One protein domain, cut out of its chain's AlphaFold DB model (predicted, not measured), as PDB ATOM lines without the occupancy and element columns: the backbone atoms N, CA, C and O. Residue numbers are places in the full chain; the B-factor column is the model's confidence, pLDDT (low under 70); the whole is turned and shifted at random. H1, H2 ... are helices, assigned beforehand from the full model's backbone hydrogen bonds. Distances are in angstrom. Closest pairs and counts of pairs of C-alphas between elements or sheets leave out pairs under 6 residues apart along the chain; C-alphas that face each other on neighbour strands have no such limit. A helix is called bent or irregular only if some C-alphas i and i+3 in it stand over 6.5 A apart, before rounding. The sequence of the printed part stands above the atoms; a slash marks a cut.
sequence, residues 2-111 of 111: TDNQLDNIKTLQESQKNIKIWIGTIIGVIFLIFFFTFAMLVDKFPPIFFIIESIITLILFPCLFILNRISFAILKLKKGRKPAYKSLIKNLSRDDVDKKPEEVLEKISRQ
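Overview. This is residues 2 to 111 of the 111 residues of an uncharacterized protein of Gammaproteobacteria bacterium (UniProt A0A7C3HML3). One long helix, H1, runs nearly the whole length of a rod, and the rest of the chain folds back along it: H2 packs beside its second half as a long helical hairpin, H3 crosses it at a steep tilt, and the short helices H4 and H5 gather near its first end. The turn of the hairpin, residues 43 to 48, sticks out at the other end. The printed part has 110 residues with five named helices, H1 to H5 in order along the chain, and no named strand; the class is all helix. The whole is loose, with a radius of gyration of the C-alphas of 19.1 A, and spans 62 by 22 by 18 A.

Along the chain. H1, residues 2 to 44, begins with C-alpha 2 at (15.598, -1.165, -21.311), ends with C-alpha 44 at (70.664, -4.925, -49.390) and is 61.9 A long. It has a kink of 43 degrees near residue 37 and is only just irregular, with C-alphas 36 and 39 6.9 A apart. H2, residues 47 to 65, is 28.8 A long; it is neither bent nor irregular, but only just: C-alphas 59 and 62 are 6.0 A apart. H3 is residues 67 to 79, 17.7 A long. H4, residues 83 to 91, is 13.8 A long and irregular, with C-alphas 84 and 87 7.2 A apart. H5, residues 101 to 109, is 12.2 A long and ends with C-alpha 109 at (13.000, 1.099, -30.577).

Arrangement. H1 is the hub and touches the four other helices. With residues 24 to 42 alone it touches H2, at a shallow tilt of 25 degrees, opposite ways, in a helical hairpin; the closest C-alphas are those of Leu 41 and Phe 50, 6.7 A apart. With residues 12 to 24 alone it touches H3, at a steep tilt of 57 degrees, closest at the C-alphas of Lys 20 and Ser 71, 5.2 A. With residues 5 to 13 alone it touches H5, at a steep tilt of 62 degrees, closest at the C-alphas of Lys 10 and Pro 101, 5.8 A. H1 and H4 only just touch, with 3 pairs of C-alphas within 8 A, the closest being Asn 8 and Tyr 85 at 7.1 A. H3 and H4 form a helical hairpin and only just touch, also with 3 pairs, closest at the C-alphas of Lys 79 and Tyr 85, 6.6 A. H2 is apart from H4 and H5. Each O i to N i+4 pair is within hydrogen-bond range in H3 and H5, against 37 of 39 in H1, 12 of 15 in H2 and 3 of 5 in H4.

Size, cuts and confidence. The C-alphas farthest apart, those of Thr 2 and Asp 43, are 62.3 A apart. The printed part has no cut. The links H1 to H2, H2 to H3 and H3 to H4 are tight, and H4 to H5, with 9 residues, is short. The mean pLDDT of the printed part is 86.4; residues 2 to 3 and residue 111 are under 70.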
ATOM      1  N   THR A   2      14.757  -2.121 -20.568       60.91
ATOM      2  CA  THR A   2      15.598  -1.165 -21.311       60.91
ATOM      3  C   THR A   2      17.049  -1.069 -20.822       60.91
ATOM      4  O   THR A   2      17.942  -0.994 -21.662       60.91
ATOM      5  N   ASP A   3      17.316  -1.176 -19.515       66.69
ATOM      6  CA  ASP A   3      18.683  -1.039 -18.966       66.69
ATOM      7  C   ASP A   3      19.639  -2.123 -19.491       66.69
ATOM      8  O   ASP A   3      20.716  -1.827 -20.002       66.69
ATOM      9  N   ASN A   4      19.182  -3.381 -19.528       79.75
ATOM     10  CA  ASN A   4      19.955  -4.489 -20.097       79.75
ATOM     11  C   ASN A   4      20.253  -4.297 -21.594       79.75
ATOM     12  O   ASN A   4      21.260  -4.791 -22.096       79.75
ATOM     13  N   GLN A   5      19.374  -3.633 -22.350       81.31
ATOM     14  CA  GLN A   5      19.612  -3.371 -23.773       81.31
ATOM     15  C   GLN A   5      20.597  -2.220 -23.969       81.31
ATOM     16  O   GLN A   5      21.479  -2.331 -24.822       81.31
ATOM     17  N   LEU A   6      20.494  -1.172 -23.151       84.31
ATOM     18  CA  LEU A   6      21.420  -0.044 -23.152       84.31
ATOM     19  C   LEU A   6      22.850  -0.499 -22.823       84.31
ATOM     20  O   LEU A   6      23.783  -0.187 -23.566       84.31
ATOM     21  N   ASP A   7      23.013  -1.330 -21.792       86.38
ATOM     22  CA  ASP A   7      24.311  -1.897 -21.407       86.38
ATOM     23  C   ASP A   7      24.906  -2.789 -22.505       86.38
ATOM     24  O   ASP A   7      26.112  -2.762 -22.788       86.38
ATOM     25  N   ASN A   8      24.054  -3.555 -23.190       85.69
ATOM     26  CA  ASN A   8      24.473  -4.378 -24.317       85.69
ATOM     27  C   ASN A   8      24.899  -3.533 -25.530       85.69
ATOM     28  O   ASN A   8      25.890  -3.879 -26.176       85.69
ATOM     29  N   ILE A   9      24.206  -2.427 -25.829       86.38
ATOM     30  CA  ILE A   9      24.594  -1.482 -26.891       86.38
ATOM     31  C   ILE A   9      25.932  -0.829 -26.550       86.38
ATOM     32  O   ILE A   9      26.843  -0.855 -27.378       86.38
ATOM     33  N   LYS A  10      26.092  -0.340 -25.317       88.88
ATOM     34  CA  LYS A  10      27.345   0.257 -24.838       88.88
ATOM     35  C   LYS A  10      28.516  -0.716 -24.985       88.88
ATOM     36  O   LYS A  10      29.544  -0.367 -25.557       88.88
ATOM     37  N   THR A  11      28.319  -1.970 -24.579       89.06
ATOM     38  CA  THR A  11      29.319  -3.037 -24.735       89.06
ATOM     39  C   THR A  11      29.678  -3.290 -26.205       89.06
ATOM     40  O   THR A  11      30.838  -3.550 -26.536       89.06
ATOM     41  N   LEU A  12      28.696  -3.247 -27.114       88.19
ATOM     42  CA  LEU A  12      28.932  -3.424 -28.549       88.19
ATOM     43  C   LEU A  12      29.706  -2.247 -29.149       88.19
ATOM     44  O   LEU A  12      30.673  -2.484 -29.877       88.19
ATOM     45  N   GLN A  13      29.326  -1.011 -28.816       89.62
ATOM     46  CA  GLN A  13      30.009   0.201 -29.271       89.62
ATOM     47  C   GLN A  13      31.452   0.245 -28.764       89.62
ATOM     48  O   GLN A  13      32.378   0.451 -29.547       89.62
ATOM     49  N   GLU A  14      31.666  -0.042 -27.480       90.88
ATOM     50  CA  GLU A  14      33.001  -0.105 -26.887       90.88
ATOM     51  C   GLU A  14      33.851  -1.203 -27.537       90.88
ATOM     52  O   GLU A  14      35.001  -0.974 -27.917       90.88
ATOM     53  N   SER A  15      33.270  -2.383 -27.776       89.75
ATOM     54  CA  SER A  15      33.971  -3.456 -28.480       89.75
ATOM     55  C   SER A  15      34.346  -3.056 -29.908       89.75
ATOM     56  O   SER A  15      35.442  -3.403 -30.348       89.75
ATOM     57  N   GLN A  16      33.475  -2.364 -30.645       90.62
ATOM     58  CA  GLN A  16      33.776  -1.908 -32.004       90.62
ATOM     59  C   GLN A  16      34.845  -0.812 -31.998       90.62
ATOM     60  O   GLN A  16      35.764  -0.866 -32.816       90.62
ATOM     61  N   LYS A  17      34.781   0.130 -31.051       91.12
ATOM     62  CA  LYS A  17      35.794   1.174 -30.858       91.12
ATOM     63  C   LYS A  17      37.164   0.573 -30.550       91.12
ATOM     64  O   LYS A  17      38.146   0.952 -31.180       91.12
ATOM     65  N   ASN A  18      37.229  -0.418 -29.663       92.75
ATOM     66  CA  ASN A  18      38.479  -1.106 -29.343       92.75
ATOM     67  C   ASN A  18      39.039  -1.859 -30.556       92.75
ATOM     68  O   ASN A  18      40.238  -1.791 -30.811       92.75
ATOM     69  N   ILE A  19      38.187  -2.514 -31.353       91.50
ATOM     70  CA  ILE A  19      38.608  -3.145 -32.615       91.50
ATOM     71  C   ILE A  19      39.151  -2.092 -33.593       91.50
ATOM     72  O   ILE A  19      40.198  -2.312 -34.197       91.50
ATOM     73  N   LYS A  20      38.466  -0.949 -33.736       91.94
ATOM     74  CA  LYS A  20      38.897   0.172 -34.584       91.94
ATOM     75  C   LYS A  20      40.289   0.656 -34.164       91.94
ATOM     76  O   LYS A  20      41.196   0.674 -34.988       91.94
ATOM     77  N   ILE A  21      40.480   0.970 -32.883       93.31
ATOM     78  CA  ILE A  21      41.772   1.420 -32.348       93.31
ATOM     79  C   ILE A  21      42.851   0.366 -32.603       93.31
ATOM     80  O   ILE A  21      43.896   0.692 -33.151       93.31
ATOM     81  N   TRP A  22      42.584  -0.899 -32.281       94.19
ATOM     82  CA  TRP A  22      43.564  -1.974 -32.419       94.19
ATOM     83  C   TRP A  22      44.030  -2.177 -33.868       94.19
ATOM     84  O   TRP A  22      45.228  -2.277 -34.118       94.19
ATOM     85  N   ILE A  23      43.105  -2.160 -34.836       92.31
ATOM     86  CA  ILE A  23      43.436  -2.240 -36.268       92.31
ATOM     87  C   ILE A  23      44.257  -1.027 -36.703       92.31
ATOM     88  O   ILE A  23      45.269  -1.191 -37.378       92.31
ATOM     89  N   GLY A  24      43.836   0.177 -36.305       93.44
ATOM     90  CA  GLY A  24      44.561   1.408 -36.620       93.44
ATOM     91  C   GLY A  24      45.993   1.378 -36.086       93.44
ATOM     92  O   GLY A  24      46.927   1.677 -36.825       93.44
ATOM     93  N   THR A  25      46.176   0.931 -34.841       95.19
ATOM     94  CA  THR A  25      47.496   0.769 -34.223       95.19
ATOM     95  C   THR A  25      48.352  -0.241 -34.980       95.19
ATOM     96  O   THR A  25      49.504   0.061 -35.271       95.19
ATOM     97  N   ILE A  26      47.813  -1.409 -35.343       95.31
ATOM     98  CA  ILE A  26      48.564  -2.419 -36.109       95.31
ATOM     99  C   ILE A  26      49.024  -1.856 -37.452       95.31
ATOM    100  O   ILE A  26      50.193  -2.003 -37.797       95.31
ATOM    101  N   ILE A  27      48.135  -1.189 -38.193       94.38
ATOM    102  CA  ILE A  27      48.486  -0.578 -39.481       94.38
ATOM    103  C   ILE A  27      49.579   0.482 -39.290       94.38
ATOM    104  O   ILE A  27      50.557   0.488 -40.032       94.38
ATOM    105  N   GLY A  28      49.453   1.330 -38.266       95.31
ATOM    106  CA  GLY A  28      50.470   2.328 -37.933       95.31
ATOM    107  C   GLY A  28      51.829   1.704 -37.610       95.31
ATOM    108  O   GLY A  28      52.848   2.160 -38.118       95.31
ATOM    109  N   VAL A  29      51.853   0.622 -36.828       96.50
ATOM    110  CA  VAL A  29      53.084  -0.119 -36.514       96.50
ATOM    111  C   VAL A  29      53.697  -0.737 -37.772       96.50
ATOM    112  O   VAL A  29      54.908  -0.645 -37.951       96.50
ATOM    113  N   ILE A  30      52.890  -1.314 -38.669       94.75
ATOM    114  CA  ILE A  30      53.380  -1.855 -39.946       94.75
ATOM    115  C   ILE A  30      54.038  -0.749 -40.781       94.75
ATOM    116  O   ILE A  30      55.145  -0.943 -41.274       94.75
ATOM    117  N   PHE A  31      53.408   0.424 -40.890       94.62
ATOM    118  CA  PHE A  31      53.991   1.553 -41.620       94.62
ATOM    119  C   PHE A  31      55.274   2.089 -40.988       94.62
ATOM    120  O   PHE A  31      56.191   2.457 -41.717       94.62
ATOM    121  N   LEU A  32      55.376   2.098 -39.658       95.50
ATOM    122  CA  LEU A  32      56.627   2.446 -38.984       95.50
ATOM    123  C   LEU A  32      57.737   1.449 -39.326       95.50
ATOM    124  O   LEU A  32      58.844   1.869 -39.646       95.50
ATOM    125  N   ILE A  33      57.441   0.145 -39.293       94.19
ATOM    126  CA  ILE A  33      58.410  -0.893 -39.666       94.19
ATOM    127  C   ILE A  33      58.889  -0.662 -41.099       94.19
ATOM    128  O   ILE A  33      60.092  -0.568 -41.305       94.19
ATOM    129  N   PHE A  34      57.962  -0.489 -42.042       92.69
ATOM    130  CA  PHE A  34      58.250  -0.226 -43.456       92.69
ATOM    131  C   PHE A  34      59.155   0.995 -43.642       92.69
ATOM    132  O   PHE A  34      60.209   0.922 -44.273       92.69
ATOM    133  N   PHE A  35      58.824   2.101 -42.972       91.44
ATOM    134  CA  PHE A  35      59.643   3.309 -42.997       91.44
ATOM    135  C   PHE A  35      61.085   3.064 -42.521       91.44
ATOM    136  O   PHE A  35      62.032   3.509 -43.169       91.44
ATOM    137  N   PHE A  36      61.275   2.332 -41.419       93.00
ATOM    138  CA  PHE A  36      62.615   2.027 -40.906       93.00
ATOM    139  C   PHE A  36      63.361   0.982 -41.744       93.00
ATOM    140  O   PHE A  36      64.589   1.035 -41.831       93.00
ATOM    141  N   THR A  37      62.652   0.041 -42.370       90.19
ATOM    142  CA  THR A  37      63.268  -0.981 -43.222       90.19
ATOM    143  C   THR A  37      63.604  -0.471 -44.615       90.19
ATOM    144  O   THR A  37      64.454  -1.075 -45.260       90.19
ATOM    145  N   PHE A  38      63.026   0.654 -45.053       86.94
ATOM    146  CA  PHE A  38      63.197   1.211 -46.396       86.94
ATOM    147  C   PHE A  38      64.664   1.344 -46.825       86.94
ATOM    148  O   PHE A  38      65.050   0.817 -47.865       86.94
ATOM    149  N   ALA A  39      65.506   1.994 -46.012       86.12
ATOM    150  CA  ALA A  39      66.919   2.198 -46.350       86.12
ATOM    151  C   ALA A  39      67.666   0.863 -46.512       86.12
ATOM    152  O   ALA A  39      68.424   0.667 -47.456       86.12
ATOM    153  N   MET A  40      67.390  -0.097 -45.624       87.81
ATOM    154  CA  MET A  40      67.974  -1.433 -45.718       87.81
ATOM    155  C   MET A  40      67.467  -2.184 -46.956       87.81
ATOM    156  O   MET A  40      68.241  -2.898 -47.593       87.81
ATOM    157  N   LEU A  41      66.186  -2.019 -47.296       86.00
ATOM    158  CA  LEU A  41      65.549  -2.651 -48.446       86.00
ATOM    159  C   LEU A  41      66.164  -2.193 -49.768       86.00
ATOM    160  O   LEU A  41      66.388  -3.020 -50.647       86.00
ATOM    161  N   VAL A  42      66.450  -0.895 -49.883       85.38
ATOM    162  CA  VAL A  42      67.057  -0.286 -51.074       85.38
ATOM    163  C   VAL A  42      68.497  -0.765 -51.274       85.38
ATOM    164  O   VAL A  42      68.882  -1.067 -52.401       85.38
ATOM    165  N   ASP A  43      69.270  -0.886 -50.192       87.12
ATOM    166  CA  ASP A  43      70.705  -1.176 -50.289       87.12
ATOM    167  C   ASP A  43      71.041  -2.674 -50.344       87.12
ATOM    168  O   ASP A  43      72.049  -3.061 -50.938       87.12
ATOM    169  N   LYS A  44      70.259  -3.532 -49.671       87.69
ATOM    170  CA  LYS A  44      70.664  -4.925 -49.390       87.69
ATOM    171  C   LYS A  44      69.692  -5.997 -49.858       87.69
ATOM    172  O   LYS A  44      70.090  -7.161 -49.920       87.69
ATOM    173  N   PHE A  45      68.440  -5.657 -50.149       87.75
ATOM    174  CA  PHE A  45      67.429  -6.656 -50.486       87.75
ATOM    175  C   PHE A  45      67.130  -6.698 -51.988       87.75
ATOM    176  O   PHE A  45      67.210  -5.683 -52.679       87.75
ATOM    177  N   PRO A  46      66.747  -7.874 -52.518       90.44
ATOM    178  CA  PRO A  46      66.274  -7.974 -53.890       90.44
ATOM    179  C   PRO A  46      65.067  -7.048 -54.147       90.44
ATOM    180  O   PRO A  46      64.184  -6.957 -53.287       90.44
ATOM    181  N   PRO A  47      64.934  -6.459 -55.353       87.12
ATOM    182  CA  PRO A  47      63.841  -5.533 -55.689       87.12
ATOM    183  C   PRO A  47      62.423  -6.086 -55.464       87.12
ATOM    184  O   PRO A  47      61.475  -5.322 -55.293       87.12
ATOM    185  N   ILE A  48      62.261  -7.414 -55.429       88.69
ATOM    186  CA  ILE A  48      60.983  -8.078 -55.137       88.69
ATOM    187  C   ILE A  48      60.397  -7.650 -53.781       88.69
ATOM    188  O   ILE A  48      59.184  -7.487 -53.670       88.69
ATOM    189  N   PHE A  49      61.236  -7.414 -52.765       88.06
ATOM    190  CA  PHE A  49      60.774  -7.006 -51.437       88.06
ATOM    191  C   PHE A  49      60.151  -5.611 -51.477       88.06
ATOM    192  O   PHE A  49      59.109  -5.389 -50.866       88.06
ATOM    193  N   PHE A  50      60.724  -4.710 -52.277       87.38
ATOM    194  CA  PHE A  50      60.210  -3.356 -52.463       87.38
ATOM    195  C   PHE A  50      58.828  -3.356 -53.122       87.38
ATOM    196  O   PHE A  50      57.928  -2.614 -52.725       87.38
ATOM    197  N   ILE A  51      58.639  -4.229 -54.117       90.44
ATOM    198  CA  ILE A  51      57.349  -4.409 -54.793       90.44
ATOM    199  C   ILE A  51      56.303  -4.917 -53.798       90.44
ATOM    200  O   ILE A  51      55.196  -4.381 -53.745       90.44
ATOM    201  N   ILE A  52      56.651  -5.915 -52.980       91.62
ATOM    202  CA  ILE A  52      55.751  -6.462 -51.957       91.62
ATOM    203  C   ILE A  52      55.362  -5.378 -50.943       91.62
ATOM    204  O   ILE A  52      54.176  -5.192 -50.678       91.62
ATOM    205  N   GLU A  53      56.332  -4.632 -50.416       90.88
ATOM    206  CA  GLU A  53      56.099  -3.555 -49.446       90.88
ATOM    207  C   GLU A  53      55.205  -2.445 -50.020       90.88
ATOM    208  O   GLU A  53      54.258  -1.986 -49.368       90.88
ATOM    209  N   SER A  54      55.429  -2.083 -51.287       91.31
ATOM    210  CA  SER A  54      54.609  -1.112 -52.017       91.31
ATOM    211  C   SER A  54      53.167  -1.596 -52.191       91.31
ATOM    212  O   SER A  54      52.225  -0.843 -51.936       91.31
ATOM    213  N   ILE A  55      52.969  -2.866 -52.568       94.75
ATOM    214  CA  ILE A  55      51.634  -3.470 -52.706       94.75
ATOM    215  C   ILE A  55      50.917  -3.504 -51.354       94.75
ATOM    216  O   ILE A  55      49.752  -3.115 -51.268       94.75
ATOM    217  N   ILE A  56      51.599  -3.930 -50.285       93.69
ATOM    218  CA  ILE A  56      51.014  -3.964 -48.939       93.69
ATOM    219  C   ILE A  56      50.609  -2.553 -48.508       93.69
ATOM    220  O   ILE A  56      49.505  -2.366 -47.997       93.69
ATOM    221  N   THR A  57      51.448  -1.551 -48.765       92.88
ATOM    222  CA  THR A  57      51.143  -0.153 -48.440       92.88
ATOM    223  C   THR A  57      49.925   0.358 -49.205       92.88
ATOM    224  O   THR A  57      49.017   0.930 -48.599       92.88
ATOM    225  N   LEU A  58      49.844   0.070 -50.507       94.62
ATOM    226  CA  LEU A  58      48.692   0.408 -51.348       94.62
ATOM    227  C   LEU A  58      47.388  -0.256 -50.885       94.62
ATOM    228  O   LEU A  58      46.318   0.293 -51.133       94.62
ATOM    229  N   ILE A  59      47.453  -1.404 -50.207       93.88
ATOM    230  CA  ILE A  59      46.278  -2.092 -49.651       93.88
ATOM    231  C   ILE A  59      45.927  -1.558 -48.253       93.88
ATOM    232  O   ILE A  59      44.756  -1.297 -47.958       93.88
ATOM    233  N   LEU A  60      46.920  -1.388 -47.377       92.94
ATOM    234  CA  LEU A  60      46.712  -0.963 -45.989       92.94
ATOM    235  C   LEU A  60      46.315   0.509 -45.877       92.94
ATOM    236  O   LEU A  60      45.548   0.866 -44.982       92.94
ATOM    237  N   PHE A  61      46.780   1.364 -46.787       92.06
ATOM    238  CA  PHE A  61      46.466   2.789 -46.745       92.06
ATOM    239  C   PHE A  61      44.961   3.063 -46.949       92.06
ATOM    240  O   PHE A  61      44.355   3.691 -46.078       92.06
ATOM    241  N   PRO A  62      44.284   2.516 -47.981       93.25
ATOM    242  CA  PRO A  62      42.827   2.585 -48.096       93.25
ATOM    243  C   PRO A  62      42.084   1.979 -46.901       93.25
ATOM    244  O   PRO A  62      41.015   2.475 -46.538       93.25
ATOM    245  N   CYS A  63      42.637   0.937 -46.262       89.81
ATOM    246  CA  CYS A  63      42.011   0.319 -45.089       89.81
ATOM    247  C   CYS A  63      41.795   1.325 -43.952       89.81
ATOM    248  O   CYS A  63      40.781   1.215 -43.258       89.81
ATOM    249  N   LEU A  64      42.666   2.335 -43.809       88.69
ATOM    250  CA  LEU A  64      42.508   3.400 -42.813       88.69
ATOM    251  C   LEU A  64      41.203   4.189 -42.982       88.69
ATOM    252  O   LEU A  64      40.550   4.521 -41.992       88.69
ATOM    253  N   PHE A  65      40.764   4.417 -44.221       89.19
ATOM    254  CA  PHE A  65      39.548   5.181 -44.519       89.19
ATOM    255  C   PHE A  65      38.259   4.375 -44.313       89.19
ATOM    256  O   PHE A  65      37.192   4.943 -44.094       89.19
ATOM    257  N   ILE A  66      38.341   3.043 -44.343       90.44
ATOM    258  CA  ILE A  66      37.190   2.142 -44.167       90.44
ATOM    259  C   ILE A  66      37.195   1.416 -42.812       90.44
ATOM    260  O   ILE A  66      36.472   0.431 -42.633       90.44
ATOM    261  N   LEU A  67      37.948   1.919 -41.826       86.94
ATOM    262  CA  LEU A  67      38.105   1.297 -40.505       86.94
ATOM    263  C   LEU A  67      36.771   1.065 -39.776       86.94
ATOM    264  O   LEU A  67      36.593   0.035 -39.124       86.94
ATOM    265  N   ASN A  68      35.804   1.980 -39.907       86.31
ATOM    266  CA  ASN A  68      34.464   1.813 -39.325       86.31
ATOM    267  C   ASN A  68      33.744   0.589 -39.914       86.31
ATOM    268  O   ASN A  68      33.095  -0.172 -39.197       86.31
ATOM    269  N   ARG A  69      33.908   0.344 -41.218       88.12
ATOM    270  CA  ARG A  69      33.302  -0.802 -41.903       88.12
ATOM    271  C   ARG A  69      33.992  -2.111 -41.518       88.12
ATOM    272  O   ARG A  69      33.306  -3.101 -41.275       88.12
ATOM    273  N   ILE A  70      35.322  -2.103 -41.433       88.44
ATOM    274  CA  ILE A  70      36.117  -3.278 -41.045       88.44
ATOM    275  C   ILE A  70      35.845  -3.650 -39.580       88.44
ATOM    276  O   ILE A  70      35.536  -4.804 -39.281       88.44
ATOM    277  N   SER A  71      35.880  -2.675 -38.667       89.56
ATOM    278  CA  SER A  71      35.598  -2.902 -37.244       89.56
ATOM    279  C   SER A  71      34.183  -3.429 -37.008       89.56
ATOM    280  O   SER A  71      34.008  -4.365 -36.228       89.56
ATOM    281  N   PHE A  72      33.184  -2.915 -37.734       88.81
ATOM    282  CA  PHE A  72      31.813  -3.424 -37.669       88.81
ATOM    283  C   PHE A  72      31.681  -4.852 -38.226       88.81
ATOM    284  O   PHE A  72      30.996  -5.688 -37.635       88.81
ATOM    285  N   ALA A  73      32.363  -5.177 -39.330       88.94
ATOM    286  CA  ALA A  73      32.373  -6.535 -39.876       88.94
ATOM    287  C   ALA A  73      32.970  -7.545 -38.879       88.94
ATOM    288  O   ALA A  73      32.391  -8.608 -38.645       88.94
ATOM    289  N   ILE A  74      34.078  -7.185 -38.226       87.88
ATOM    290  CA  ILE A  74      34.713  -8.017 -37.195       87.88
ATOM    291  C   ILE A  74      33.819  -8.128 -35.953       87.88
ATOM    292  O   ILE A  74      33.669  -9.224 -35.410       87.88
ATOM    293  N   LEU A  75      33.168  -7.038 -35.529       90.19
ATOM    294  CA  LEU A  75      32.184  -7.067 -34.444       90.19
ATOM    295  C   LEU A  75      31.062  -8.067 -34.754       90.19
ATOM    296  O   LEU A  75      30.742  -8.917 -33.919       90.19
ATOM    297  N   LYS A  76      30.505  -8.016 -35.971       86.81
ATOM    298  CA  LYS A  76      29.446  -8.926 -36.425       86.81
ATOM    299  C   LYS A  76      29.910 -10.383 -36.433       86.81
ATOM    300  O   LYS A  76      29.171 -11.247 -35.965       86.81
ATOM    301  N   LEU A  77      31.135 -10.660 -36.880       87.19
ATOM    302  CA  LEU A  77      31.715 -12.008 -36.842       87.19
ATOM    303  C   LEU A  77      31.921 -12.514 -35.405       87.19
ATOM    304  O   LEU A  77      31.580 -13.657 -35.099       87.19
ATOM    305  N   LYS A  78      32.428 -11.664 -34.505       85.94
ATOM    306  CA  LYS A  78      32.775 -12.044 -33.125       85.94
ATOM    307  C   LYS A  78      31.557 -12.154 -32.201       85.94
ATOM    308  O   LYS A  78      31.514 -13.033 -31.340       85.94
ATOM    309  N   LYS A  79      30.582 -11.250 -32.332       83.50
ATOM    310  CA  LYS A  79      29.443 -11.108 -31.402       83.50
ATOM    311  C   LYS A  79      28.091 -11.483 -32.016       83.50
ATOM    312  O   LYS A  79      27.165 -11.765 -31.263       83.50
ATOM    313  N   GLY A  80      27.977 -11.590 -33.342       78.12
ATOM    314  CA  GLY A  80      26.714 -11.905 -34.030       78.12
ATOM    315  C   GLY A  80      26.168 -13.318 -33.791       78.12
ATOM    316  O   GLY A  80      24.993 -13.570 -34.046       78.12
ATOM    317  N   ARG A  81      26.987 -14.240 -33.263       79.88
ATOM    318  CA  ARG A  81      26.552 -15.598 -32.880       79.88
ATOM    319  C   ARG A  81      25.842 -15.655 -31.522       79.88
ATOM    320  O   ARG A  81      25.201 -16.654 -31.221       79.88
ATOM    321  N   LYS A  82      25.951 -14.612 -30.695       82.50
ATOM    322  CA  LYS A  82      25.360 -14.590 -29.350       82.50
ATOM    323  C   LYS A  82      23.911 -14.083 -29.409       82.50
ATOM    324  O   LYS A  82      23.697 -12.983 -29.923       82.50
ATOM    325  N   PRO A  83      22.928 -14.809 -28.845       74.88
ATOM    326  CA  PRO A  83      21.510 -14.454 -28.954       74.88
ATOM    327  C   PRO A  83      21.196 -13.074 -28.357       74.88
ATOM    328  O   PRO A  83      20.436 -12.325 -28.960       74.88
ATOM    329  N   ALA A  84      21.869 -12.693 -27.264       77.62
ATOM    330  CA  ALA A  84      21.714 -11.388 -26.611       77.62
ATOM    331  C   ALA A  84      22.087 -10.182 -27.498       77.62
ATOM    332  O   ALA A  84      21.543  -9.098 -27.323       77.62
ATOM    333  N   TYR A  85      22.995 -10.363 -28.465       79.19
ATOM    334  CA  TYR A  85      23.478  -9.282 -29.332       79.19
ATOM    335  C   TYR A  85      22.976  -9.406 -30.773       79.19
ATOM    336  O   TYR A  85      23.120  -8.471 -31.553       79.19
ATOM    337  N   LYS A  86      22.394 -10.550 -31.154       77.94
ATOM    338  CA  LYS A  86      22.005 -10.847 -32.539       77.94
ATOM    339  C   LYS A  86      20.927  -9.894 -33.062       77.94
ATOM    340  O   LYS A  86      21.030  -9.442 -34.199       77.94
ATOM    341  N   SER A  87      19.918  -9.588 -32.245       79.00
ATOM    342  CA  SER A  87      18.863  -8.622 -32.587       79.00
ATOM    343  C   SER A  87      19.412  -7.197 -32.656       79.00
ATOM    344  O   SER A  87      19.183  -6.504 -33.641       79.00
ATOM    345  N   LEU A  88      20.221  -6.800 -31.668       79.94
ATOM    346  CA  LEU A  88      20.827  -5.469 -31.595       79.94
ATOM    347  C   LEU A  88      21.766  -5.203 -32.780       79.94
ATOM    348  O   LEU A  88      21.633  -4.186 -33.442       79.94
ATOM    349  N   ILE A  89      22.654  -6.143 -33.121       82.25
ATOM    350  CA  ILE A  89      23.599  -6.012 -34.246       82.25
ATOM    351  C   ILE A  89      22.882  -5.937 -35.601       82.25
ATOM    352  O   ILE A  89      23.420  -5.352 -36.538       82.25
ATOM    353  N   LYS A  90      21.687  -6.532 -35.736       81.44
ATOM    354  CA  LYS A  90      20.911  -6.459 -36.984       81.44
ATOM    355  C   LYS A  90      20.417  -5.033 -37.256       81.44
ATOM    356  O   LYS A  90      20.392  -4.634 -38.417       81.44
ATOM    357  N   ASN A  91      20.068  -4.302 -36.199       80.12
ATOM    358  CA  ASN A  91      19.523  -2.945 -36.279       80.12
ATOM    359  C   ASN A  91      20.599  -1.860 -36.057       80.12
ATOM    360  O   ASN A  91      20.377  -0.689 -36.355       80.12
ATOM    361  N   LEU A  92      21.782  -2.243 -35.566       81.56
ATOM    362  CA  LEU A  92      22.933  -1.361 -35.395       81.56
ATOM    363  C   LEU A  92      23.573  -1.029 -36.753       81.56
ATOM    364  O   LEU A  92      23.870  -1.925 -37.545       81.56
ATOM    365  N   SER A  93      23.838   0.251 -37.013       81.50
ATOM    366  CA  SER A  93      24.632   0.682 -38.168       81.50
ATOM    367  C   SER A  93      26.118   0.768 -37.821       81.50
ATOM    368  O   SER A  93      26.504   1.026 -36.684       81.50
ATOM    369  N   ARG A  94      26.971   0.641 -38.840       80.25
ATOM    370  CA  ARG A  94      28.430   0.826 -38.736       80.25
ATOM    371  C   ARG A  94      28.839   2.200 -38.185       80.25
ATOM    372  O   ARG A  94      29.892   2.300 -37.563       80.25
ATOM    373  N   ASP A  95      28.000   3.212 -38.402       81.12
ATOM    374  CA  ASP A  95      28.231   4.610 -38.010       81.12
ATOM    375  C   ASP A  95      27.654   4.939 -36.625       81.12
ATOM    376  O   ASP A  95      27.827   6.041 -36.115       81.12
ATOM    377  N   ASP A  96      26.965   3.986 -35.989       79.69
ATOM    378  CA  ASP A  96      26.383   4.187 -34.663       79.69
ATOM    379  C   ASP A  96      27.436   4.018 -33.543       79.69
ATOM    380  O   ASP A  96      27.119   4.217 -32.378       79.69
ATOM    381  N   VAL A  97      28.698   3.698 -33.869       77.56
ATOM    382  CA  VAL A  97      29.788   3.545 -32.881       77.56
ATOM    383  C   VAL A  97      30.188   4.858 -32.207       77.56
ATOM    384  O   VAL A  97      30.640   4.846 -31.066       77.56
ATOM    385  N   ASP A  98      30.012   5.974 -32.914       78.44
ATOM    386  CA  ASP A  98      30.409   7.309 -32.461       78.44
ATOM    387  C   ASP A  98      29.222   8.079 -31.834       78.44
ATOM    388  O   ASP A  98      29.375   9.220 -31.401       78.44
ATOM    389  N   LYS A  99      28.033   7.459 -31.766       84.38
ATOM    390  CA  LYS A  99      26.799   8.053 -31.224       84.38
ATOM    391  C   LYS A  99      26.564   7.678 -29.769       84.38
ATOM    392  O   LYS A  99      27.065   6.659 -29.288       84.38
ATOM    393  N   LYS A 100      25.735   8.461 -29.076       84.00
ATOM    394  CA  LYS A 100      25.333   8.130 -27.705       84.00
ATOM    395  C   LYS A 100      24.524   6.825 -27.681       84.00
ATOM    396  O   LYS A 100      23.666   6.637 -28.545       84.00
ATOM    397  N   PRO A 101      24.745   5.935 -26.695       79.69
ATOM    398  CA  PRO A 101      23.994   4.685 -26.576       79.69
ATOM    399  C   PRO A 101      22.474   4.901 -26.496       79.69
ATOM    400  O   PRO A 101      21.718   4.093 -27.033       79.69
ATOM    401  N   GLU A 102      22.029   6.003 -25.875       81.81
ATOM    402  CA  GLU A 102      20.606   6.358 -25.764       81.81
ATOM    403  C   GLU A 102      19.971   6.639 -27.136       81.81
ATOM    404  O   GLU A 102      18.905   6.112 -27.441       81.81
ATOM    405  N   GLU A 103      20.657   7.398 -27.997       80.75
ATOM    406  CA  GLU A 103      20.191   7.732 -29.353       80.75
ATOM    407  C   GLU A 103      20.083   6.481 -30.235       80.75
ATOM    408  O   GLU A 103      19.186   6.346 -31.071       80.75
ATOM    409  N   VAL A 104      21.005   5.536 -30.044       80.69
ATOM    410  CA  VAL A 104      21.008   4.257 -30.756       80.69
ATOM    411  C   VAL A 104      19.864   3.367 -30.276       80.69
ATOM    412  O   VAL A 104      19.189   2.752 -31.100       80.69
ATOM    413  N   LEU A 105      19.611   3.319 -28.966       80.25
ATOM    414  CA  LEU A 105      18.485   2.578 -28.404       80.25
ATOM    415  C   LEU A 105      17.146   3.152 -28.886       80.25
ATOM    416  O   LEU A 105      16.277   2.389 -29.305       80.25
ATOM    417  N   GLU A 106      17.003   4.479 -28.901       80.75
ATOM    418  CA  GLU A 106      15.802   5.152 -29.395       80.75
ATOM    419  C   GLU A 106      15.551   4.828 -30.875       80.75
ATOM    420  O   GLU A 106      14.449   4.416 -31.249       80.75
ATOM    421  N   LYS A 107      16.595   4.903 -31.709       81.06
ATOM    422  CA  LYS A 107      16.537   4.525 -33.128       81.06
ATOM    423  C   LYS A 107      16.127   3.063 -33.335       81.06
ATOM    424  O   LYS A 107      15.349   2.784 -34.241       81.06
ATOM    425  N   ILE A 108      16.633   2.146 -32.508       79.94
ATOM    426  CA  ILE A 108      16.294   0.715 -32.571       79.94
ATOM    427  C   ILE A 108      14.860   0.464 -32.086       79.94
ATOM    428  O   ILE A 108      14.210  -0.433 -32.606       79.94
ATOM    429  N   SER A 109      14.363   1.241 -31.117       75.88
ATOM    430  CA  SER A 109      13.000   1.099 -30.577       75.88
ATOM    431  C   SER A 109      11.901   1.653 -31.491       75.88
ATOM    432  O   SER A 109      10.748   1.250 -31.370       75.88
ATOM    433  N   ARG A 110      12.247   2.584 -32.393       70.19
ATOM    434  CA  ARG A 110      11.334   3.181 -33.384       70.19
ATOM    435  C   ARG A 110      11.220   2.373 -34.690       70.19
ATOM    436  O   ARG A 110      10.432   2.763 -35.548       70.19
ATOM    437  N   GLN A 111      12.021   1.317 -34.864       59.44
ATOM    438  CA  GLN A 111      11.989   0.393 -36.011       59.44
ATOM    439  C   GLN A 111      11.231  -0.888 -35.676       59.44
ATOM    440  O   GLN A 111      10.578  -1.410 -36.605       59.44
TER     441      GLN A 111